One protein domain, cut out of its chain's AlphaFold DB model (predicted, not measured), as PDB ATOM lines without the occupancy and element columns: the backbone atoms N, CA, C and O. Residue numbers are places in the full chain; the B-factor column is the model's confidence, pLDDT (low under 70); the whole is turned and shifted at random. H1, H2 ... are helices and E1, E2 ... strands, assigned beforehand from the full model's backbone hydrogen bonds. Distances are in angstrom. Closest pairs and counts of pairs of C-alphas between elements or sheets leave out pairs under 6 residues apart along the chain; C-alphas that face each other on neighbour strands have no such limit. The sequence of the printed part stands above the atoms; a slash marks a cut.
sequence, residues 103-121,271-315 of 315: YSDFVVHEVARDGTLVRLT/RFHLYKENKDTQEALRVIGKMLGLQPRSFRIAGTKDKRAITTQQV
ATOM      1  N   TYR A 103     -34.935-114.789 228.620       97.31
ATOM      2  CA  TYR A 103     -33.902-113.774 228.360       97.31
ATOM      3  C   TYR A 103     -34.388-112.354 228.700       97.31
ATOM      4  O   TYR A 103     -33.571-111.488 228.987       97.31
ATOM      5  N   SER A 104     -35.704-112.133 228.701       96.94
ATOM      6  CA  SER A 104     -36.352-110.883 229.109       96.94
ATOM      7  C   SER A 104     -36.273-110.609 230.610       96.94
ATOM      8  O   SER A 104     -36.437-109.466 231.014       96.94
ATOM      9  N   ASP A 105     -35.999-111.627 231.433       97.25
ATOM     10  CA  ASP A 105     -35.890-111.471 232.892       97.25
ATOM     11  C   ASP A 105     -34.551-110.829 233.295       97.25
ATOM     12  O   ASP A 105     -34.318-110.525 234.461       97.25
ATOM     13  N   PHE A 106     -33.642-110.654 232.333       97.88
ATOM     14  CA  PHE A 106     -32.325-110.077 232.543       97.88
ATOM     15  C   PHE A 106     -32.072-108.998 231.494       97.88
ATOM     16  O   PHE A 106     -31.737-109.286 230.341       97.88
ATOM     17  N   VAL A 107     -32.261-107.748 231.912       97.62
ATOM     18  CA  VAL A 107     -32.124-106.565 231.063       97.62
ATOM     19  C   VAL A 107     -30.860-105.811 231.454       97.62
ATOM     20  O   VAL A 107     -30.641-105.524 232.627       97.62
ATOM     21  N   VAL A 108     -30.030-105.487 230.467       97.75
ATOM     22  CA  VAL A 108     -28.767-104.770 230.662       97.75
ATOM     23  C   VAL A 108     -28.794-103.473 229.867       97.75
ATOM     24  O   VAL A 108     -28.968-103.480 228.649       97.75
ATOM     25  N   HIS A 109     -28.552-102.360 230.546       98.06
ATOM     26  CA  HIS A 109     -28.315-101.067 229.920       98.06
ATOM     27  C   HIS A 109     -26.887-100.643 230.228       98.06
ATOM     28  O   HIS A 109     -26.468-100.653 231.385       98.06
ATOM     29  N   GLU A 110     -26.123-100.313 229.195       98.00
ATOM     30  CA  GLU A 110     -24.808 -99.720 229.393       98.00
ATOM     31  C   GLU A 110     -24.929 -98.349 230.060       98.00
ATOM     32  O   GLU A 110     -25.825 -97.571 229.739       98.00
ATOM     33  N   VAL A 111     -24.011 -98.062 230.980       97.12
ATOM     34  CA  VAL A 111     -23.793 -96.717 231.509       97.12
ATOM     35  C   VAL A 111     -22.638 -96.124 230.711       97.12
ATOM     36  O   VAL A 111     -21.532 -96.669 230.729       97.12
ATOM     37  N   ALA A 112     -22.913 -95.068 229.950       93.25
ATOM     38  CA  ALA A 112     -21.908 -94.377 229.155       93.25
ATOM     39  C   ALA A 112     -20.916 -93.613 230.056       93.25
ATOM     40  O   ALA A 112     -21.090 -93.509 231.271       93.25
ATOM     41  N   ARG A 113     -19.825 -93.104 229.470       91.81
ATOM     42  CA  ARG A 113     -18.746 -92.431 230.225       91.81
ATOM     43  C   ARG A 113     -19.188 -91.152 230.936       91.81
ATOM     44  O   ARG A 113     -18.569 -90.766 231.917       91.81
ATOM     45  N   ASP A 114     -20.230 -90.514 230.428       92.88
ATOM     46  CA  ASP A 114     -20.899 -89.352 231.015       92.88
ATOM     47  C   ASP A 114     -21.882 -89.736 232.140       92.88
ATOM     48  O   ASP A 114     -22.510 -88.866 232.734       92.88
ATOM     49  N   GLY A 115     -22.025 -91.031 232.444       93.94
ATOM     50  CA  GLY A 115     -22.982 -91.548 233.419       93.94
ATOM     51  C   GLY A 115     -24.388 -91.761 232.854       93.94
ATOM     52  O   GLY A 115     -25.263 -92.250 233.571       93.94
ATOM     53  N   THR A 116     -24.623 -91.450 231.577       94.00
ATOM     54  CA  THR A 116     -25.940 -91.588 230.948       94.00
ATOM     55  C   THR A 116     -26.287 -93.059 230.726       94.00
ATOM     56  O   THR A 116     -25.484 -93.854 230.233       94.00
ATOM     57  N   LEU A 117     -27.523 -93.440 231.061       96.44
ATOM     58  CA  LEU A 117     -28.033 -94.785 230.816       96.44
ATOM     59  C   LEU A 117     -28.439 -94.952 229.346       96.44
ATOM     60  O   LEU A 117     -29.378 -94.315 228.871       96.44
ATOM     61  N   VAL A 118     -27.775 -95.860 228.635       96.75
ATOM     62  CA  VAL A 118     -28.009 -96.094 227.209       96.75
ATOM     63  C   VAL A 118     -29.351 -96.799 226.986       96.75
ATOM     64  O   VAL A 118     -29.570 -97.948 227.391       96.75
ATOM     65  N   ARG A 119     -30.253 -96.107 226.287       95.94
ATOM     66  CA  ARG A 119     -31.581 -96.589 225.892       95.94
ATOM     67  C   ARG A 119     -31.848 -96.279 224.426       95.94
ATOM     68  O   ARG A 119     -31.439 -95.238 223.920       95.94
ATOM     69  N   LEU A 120     -32.539 -97.189 223.748       93.81
ATOM     70  CA  LEU A 120     -33.031 -96.942 222.400       93.81
ATOM     71  C   LEU A 120     -34.333 -96.142 222.508       93.81
ATOM     72  O   LEU A 120     -35.346 -96.683 222.943       93.81
ATOM     73  N   THR A 121     -34.272 -94.850 222.194       92.62
ATOM     74  CA  THR A 121     -35.381 -93.896 222.384       92.62
ATOM     75  C   THR A 121     -35.932 -93.335 221.078       92.62
ATOM     76  O   THR A 121     -37.086 -92.929 221.048       92.62
ATOM     77  N   ARG A 271     -22.085 -92.548 216.094       91.44
ATOM     78  CA  ARG A 271     -22.424 -93.214 217.348       91.44
ATOM     79  C   ARG A 271     -23.892 -93.595 217.338       91.44
ATOM     80  O   ARG A 271     -24.731 -92.756 217.023       91.44
ATOM     81  N   PHE A 272     -24.211 -94.830 217.702       94.38
ATOM     82  CA  PHE A 272     -25.598 -95.288 217.762       94.38
ATOM     83  C   PHE A 272     -25.832 -96.252 218.924       94.38
ATOM     84  O   PHE A 272     -24.901 -96.780 219.534       94.38
ATOM     85  N   HIS A 273     -27.103 -96.475 219.259       96.31
ATOM     86  CA  HIS A 273     -27.493 -97.416 220.304       96.31
ATOM     87  C   HIS A 273     -27.891 -98.757 219.685       96.31
ATOM     88  O   HIS A 273     -28.824 -98.848 218.890       96.31
ATOM     89  N   LEU A 274     -27.186 -99.818 220.073       97.12
ATOM     90  CA  LEU A 274     -27.487-101.187 219.683       97.12
ATOM     91  C   LEU A 274     -28.369-101.844 220.743       97.12
ATOM     92  O   LEU A 274     -27.895-102.195 221.826       97.12
ATOM     93  N   TYR A 275     -29.632-102.067 220.392       98.06
ATOM     94  CA  TYR A 275     -30.537-102.949 221.118       98.06
ATOM     95  C   TYR A 275     -30.472-104.360 220.527       98.06
ATOM     96  O   TYR A 275     -30.625-104.545 219.318       98.06
ATOM     97  N   LYS A 276     -30.241-105.370 221.370       97.50
ATOM     98  CA  LYS A 276     -30.212-106.777 220.953       97.50
ATOM     99  C   LYS A 276     -30.911-107.681 221.962       97.50
ATOM    100  O   LYS A 276     -30.823-107.472 223.171       97.50
ATOM    101  N   GLU A 277     -31.525-108.743 221.451       98.00
ATOM    102  CA  GLU A 277     -32.219-109.760 222.242       98.00
ATOM    103  C   GLU A 277     -31.656-111.142 221.934       98.00
ATOM    104  O   GLU A 277     -31.549-111.528 220.769       98.00
ATOM    105  N   ASN A 278     -31.309-111.899 222.976       97.88
ATOM    106  CA  ASN A 278     -30.845-113.284 222.853       97.88
ATOM    107  C   ASN A 278     -29.706-113.475 221.816       97.88
ATOM    108  O   ASN A 278     -29.629-114.484 221.106       97.88
ATOM    109  N   LYS A 279     -28.829-112.472 221.696       97.50
ATOM    110  CA  LYS A 279     -27.809-112.357 220.648       97.50
ATOM    111  C   LYS A 279     -26.483-111.915 221.248       97.50
ATOM    112  O   LYS A 279     -26.452-111.080 222.153       97.50
ATOM    113  N   ASP A 280     -25.389-112.468 220.739       97.19
ATOM    114  CA  ASP A 280     -24.042-112.020 221.089       97.19
ATOM    115  C   ASP A 280     -23.727-110.658 220.439       97.19
ATOM    116  O   ASP A 280     -24.182-110.380 219.325       97.19
ATOM    117  N   THR A 281     -22.954-109.803 221.122       96.88
ATOM    118  CA  THR A 281     -22.615-108.460 220.618       96.88
ATOM    119  C   THR A 281     -21.857-108.528 219.289       96.88
ATOM    120  O   THR A 281     -22.225-107.833 218.343       96.88
ATOM    121  N   GLN A 282     -20.840-109.389 219.171       95.81
ATOM    122  CA  GLN A 282     -20.049-109.508 217.942       95.81
ATOM    123  C   GLN A 282     -20.871-110.114 216.804       95.81
ATOM    124  O   GLN A 282     -20.704-109.762 215.637       95.81
ATOM    125  N   GLU A 283     -21.791-111.021 217.131       96.12
ATOM    126  CA  GLU A 283     -22.724-111.573 216.156       96.12
ATOM    127  C   GLU A 283     -23.689-110.522 215.595       96.12
ATOM    128  O   GLU A 283     -23.898-110.491 214.382       96.12
ATOM    129  N   ALA A 284     -24.231-109.644 216.442       96.94
ATOM    130  CA  ALA A 284     -25.083-108.538 216.007       96.94
ATOM    131  C   ALA A 284     -24.321-107.564 215.088       96.94
ATOM    132  O   ALA A 284     -24.774-107.278 213.978       96.94
ATOM    133  N   LEU A 285     -23.118-107.141 215.492       96.81
ATOM    134  CA  LEU A 285     -22.273-106.245 214.693       96.81
ATOM    135  C   LEU A 285     -21.851-106.867 213.360       96.81
ATOM    136  O   LEU A 285     -21.788-106.175 212.349       96.81
ATOM    137  N   ARG A 286     -21.618-108.183 213.309       95.62
ATOM    138  CA  ARG A 286     -21.306-108.883 212.055       95.62
ATOM    139  C   ARG A 286     -22.469-108.847 211.066       95.62
ATOM    140  O   ARG A 286     -22.230-108.721 209.868       95.62
ATOM    141  N   VAL A 287     -23.708-108.977 211.545       95.81
ATOM    142  CA  VAL A 287     -24.899-108.873 210.689       95.81
ATOM    143  C   VAL A 287     -24.996-107.465 210.104       95.81
ATOM    144  O   VAL A 287     -25.100-107.335 208.885       95.81
ATOM    145  N   ILE A 288     -24.857-106.435 210.943       94.75
ATOM    146  CA  ILE A 288     -24.860-105.028 210.514       94.75
ATOM    147  C   ILE A 288     -23.721-104.772 209.515       94.75
ATOM    148  O   ILE A 288     -23.952-104.259 208.423       94.75
ATOM    149  N   GLY A 289     -22.505-105.214 209.835       92.31
ATOM    150  CA  GLY A 289     -21.342-105.098 208.960       92.31
ATOM    151  C   GLY A 289     -21.566-105.745 207.599       92.31
ATOM    152  O   GLY A 289     -21.314-105.117 206.579       92.31
ATOM    153  N   LYS A 290     -22.142-106.951 207.544       91.44
ATOM    154  CA  LYS A 290     -22.468-107.608 206.271       91.44
ATOM    155  C   LYS A 290     -23.469-106.800 205.438       91.44
ATOM    156  O   LYS A 290     -23.307-106.732 204.224       91.44
ATOM    157  N   MET A 291     -24.479-106.200 206.071       92.25
ATOM    158  CA  MET A 291     -25.485-105.379 205.383       92.25
ATOM    159  C   MET A 291     -24.889-104.078 204.831       92.25
ATOM    160  O   MET A 291     -25.235-103.671 203.729       92.25
ATOM    161  N   LEU A 292     -23.953-103.471 205.564       88.50
ATOM    162  CA  LEU A 292     -23.266-102.235 205.174       88.50
ATOM    163  C   LEU A 292     -21.986-102.481 204.351       88.50
ATOM    164  O   LEU A 292     -21.279-101.546 203.982       88.50
ATOM    165  N   GLY A 293     -21.628-103.745 204.112       86.25
ATOM    166  CA  GLY A 293     -20.336-104.139 203.553       86.25
ATOM    167  C   GLY A 293     -19.134-103.827 204.455       86.25
ATOM    168  O   GLY A 293     -18.002-103.927 203.993       86.25
ATOM    169  N   LEU A 294     -19.324-103.423 205.712       86.44
ATOM    170  CA  LEU A 294     -18.262-103.063 206.654       86.44
ATOM    171  C   LEU A 294     -17.626-104.288 207.318       86.44
ATOM    172  O   LEU A 294     -18.265-105.316 207.554       86.44
ATOM    173  N   GLN A 295     -16.346-104.159 207.663       85.31
ATOM    174  CA  GLN A 295     -15.638-105.181 208.428       85.31
ATOM    175  C   GLN A 295     -15.952-105.035 209.927       85.31
ATOM    176  O   GLN A 295     -16.149-103.916 210.391       85.31
ATOM    177  N   PRO A 296     -15.931-106.121 210.727       82.81
ATOM    178  CA  PRO A 296     -16.202-106.037 212.167       82.81
ATOM    179  C   PRO A 296     -15.307-105.044 212.922       82.81
ATOM    180  O   PRO A 296     -15.768-104.404 213.857       82.81
ATOM    181  N   ARG A 297     -14.057-104.854 212.472       87.38
ATOM    182  CA  ARG A 297     -13.117-103.871 213.042       87.38
ATOM    183  C   ARG A 297     -13.567-102.413 212.896       87.38
ATOM    184  O   ARG A 297     -13.040-101.556 213.592       87.38
ATOM    185  N   SER A 298     -14.504-102.130 211.991       89.19
ATOM    186  CA  SER A 298     -15.056-100.790 211.787       89.19
ATOM    187  C   SER A 298     -15.965-100.349 212.940       89.19
ATOM    188  O   SER A 298     -16.170 -99.153 213.108       89.19
ATOM    189  N   PHE A 299     -16.478-101.287 213.742       94.50
ATOM    190  CA  PHE A 299     -17.319-100.998 214.901       94.50
ATOM    191  C   PHE A 299     -16.479-100.976 216.177       94.50
ATOM    192  O   PHE A 299     -15.645-101.859 216.396       94.50
ATOM    193  N   ARG A 300     -16.717 -99.986 217.039       94.69
ATOM    194  CA  ARG A 300     -16.063 -99.877 218.346       94.69
ATOM    195  C   ARG A 300     -17.108-100.043 219.437       94.69
ATOM    196  O   ARG A 300     -18.215 -99.560 219.313       94.69
ATOM    197  N   ILE A 301     -16.760-100.755 220.500       95.94
ATOM    198  CA  ILE A 301     -17.637-100.963 221.656       95.94
ATOM    199  C   ILE A 301     -16.803-100.906 222.930       95.94
ATOM    200  O   ILE A 301     -15.638-101.303 222.917       95.94
ATOM    201  N   ALA A 302     -17.398-100.462 224.037       95.44
ATOM    202  CA  ALA A 302     -16.730-100.482 225.338       95.44
ATOM    203  C   ALA A 302     -16.611-101.906 225.912       95.44
ATOM    204  O   ALA A 302     -15.689-102.206 226.665       95.44
ATOM    205  N   GLY A 303     -17.525-102.802 225.532       95.25
ATOM    206  CA  GLY A 303     -17.477-104.204 225.922       95.25
ATOM    207  C   GLY A 303     -18.643-105.014 225.370       95.25
ATOM    208  O   GLY A 303     -19.681-104.473 224.973       95.25
ATOM    209  N   THR A 304     -18.470-106.332 225.356       96.81
ATOM    210  CA  THR A 304     -19.524-107.286 225.000       96.81
ATOM    211  C   THR A 304     -20.577-107.369 226.101       96.81
ATOM    212  O   THR A 304     -20.259-107.228 227.279       96.81
ATOM    213  N   LYS A 305     -21.831-107.620 225.725       97.12
ATOM    214  CA  LYS A 305     -22.957-107.771 226.655       97.12
ATOM    215  C   LYS A 305     -23.547-109.172 226.541       97.12
ATOM    216  O   LYS A 305     -23.500-109.768 225.463       97.12
ATOM    217  N   ASP A 306     -24.145-109.664 227.627       97.00
ATOM    218  CA  ASP A 306     -24.729-111.004 227.727       97.00
ATOM    219  C   ASP A 306     -25.511-111.427 226.478       97.00
ATOM    220  O   ASP A 306     -26.368-110.692 225.980       97.00
ATOM    221  N   LYS A 307     -25.253-112.648 225.997       97.44
ATOM    222  CA  LYS A 307     -26.039-113.241 224.910       97.44
ATOM    223  C   LYS A 307     -27.473-113.503 225.355       97.44
ATOM    224  O   LYS A 307     -28.400-113.093 224.673       97.44
ATOM    225  N   ARG A 308     -27.666-114.191 226.487       97.69
ATOM    226  CA  ARG A 308     -28.987-114.596 226.999       97.69
ATOM    227  C   ARG A 308     -29.594-113.493 227.874       97.69
ATOM    228  O   ARG A 308     -29.750-113.670 229.079       97.69
ATOM    229  N   ALA A 309     -29.863-112.355 227.249       98.31
ATOM    230  CA  ALA A 309     -30.392-111.147 227.870       98.31
ATOM    231  C   ALA A 309     -31.066-110.256 226.814       98.31
ATOM    232  O   ALA A 309     -30.885-110.469 225.607       98.31
ATOM    233  N   ILE A 310     -31.792-109.239 227.272       98.38
ATOM    234  CA  ILE A 310     -32.074-108.032 226.486       98.38
ATOM    235  C   ILE A 310     -31.006-107.009 226.849       98.38
ATOM    236  O   ILE A 310     -30.806-106.725 228.027       98.38
ATOM    237  N   THR A 311     -30.285-106.467 225.869       98.38
ATOM    238  CA  THR A 311     -29.184-105.542 226.162       98.38
ATOM    239  C   THR A 311     -29.201-104.333 225.244       98.38
ATOM    240  O   THR A 311     -29.332-104.506 224.032       98.38
ATOM    241  N   THR A 312     -28.973-103.144 225.801       98.31
ATOM    242  CA  THR A 312     -28.737-101.910 225.039       98.31
ATOM    243  C   THR A 312     -27.342-101.371 225.346       98.31
ATOM    244  O   THR A 312     -26.966-101.273 226.515       98.31
ATOM    245  N   GLN A 313     -26.569-101.051 224.310       97.94
ATOM    246  CA  GLN A 313     -25.205-100.528 224.434       97.94
ATOM    247  C   GLN A 313     -24.894 -99.497 223.350       97.94
ATOM    248  O   GLN A 313     -25.567 -99.458 222.322       97.94
ATOM    249  N   GLN A 314     -23.868 -98.688 223.572       96.75
ATOM    250  CA  GLN A 314     -23.343 -97.738 222.605       96.75
ATOM    251  C   GLN A 314     -22.328 -98.427 221.681       96.75
ATOM    252  O   GLN A 314     -21.534 -99.272 222.118       96.75
ATOM    253  N   VAL A 315     -22.396 -98.082 220.396       95.31
ATOM    254  CA  VAL A 315     -21.503 -98.534 219.317       95.31
ATOM    255  C   VAL A 315     -20.993 -97.319 218.551       95.31
ATOM    256  O   VAL A 315     -21.783 -96.355 218.407       95.31
TER     257      VAL A 315
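This is residues 103 to 121 and 271 to 315 of the 315 residues of an uncharacterized protein of Hordeum vulgare subsp. vulgare (UniProt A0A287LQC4). What shape is it? Little regular structure: a small mixed sheet, order E1, E3, E2, from which helix H1 reaches away, residues 293 to 309 folding back to E3. What builds it? The 64 printed residues include E1, E2, H1, E3 in chain order; named elements hold only 25, class mixed. How large? Compact, radius of gyration of the C-alphas 11.6 A, spans 32 by 28 by 20 A.

Where is E1? Residues 107 to 109, 6.8 A, from C-alpha 107 at (-32.124, -106.565, 231.063). What follows? E2, residues 273 to 277, spans 13.4 A; H1, residues 281 to 292, 16.7 A; E3, residues 310 to 314, 14.0 A, ending at (-23.343, -97.738, 222.605).

How do strands pair? E1 and E3 are parallel at 8 degrees; N 108 and O 310, 2.8 A, are within hydrogen-bond range. E3 and E2 are antiparallel at 161 degrees; N 274 and O 313, 2.8 A, are within range. Where is H1? It only grazes the sheet with residues 281 to 285; the closest C-alphas of H1 and E2, Ala 284 and Lys 276, are 7.3 A apart. Every O i to N i+4 pair in H1 is within range.

Where is the cut? Residues 122 to 270 are not printed; C-alphas 121 and 271 are 13.9 A apart. Which link is long? H1 to E3, 17 residues. Is confidence low? No printed residue is under 70.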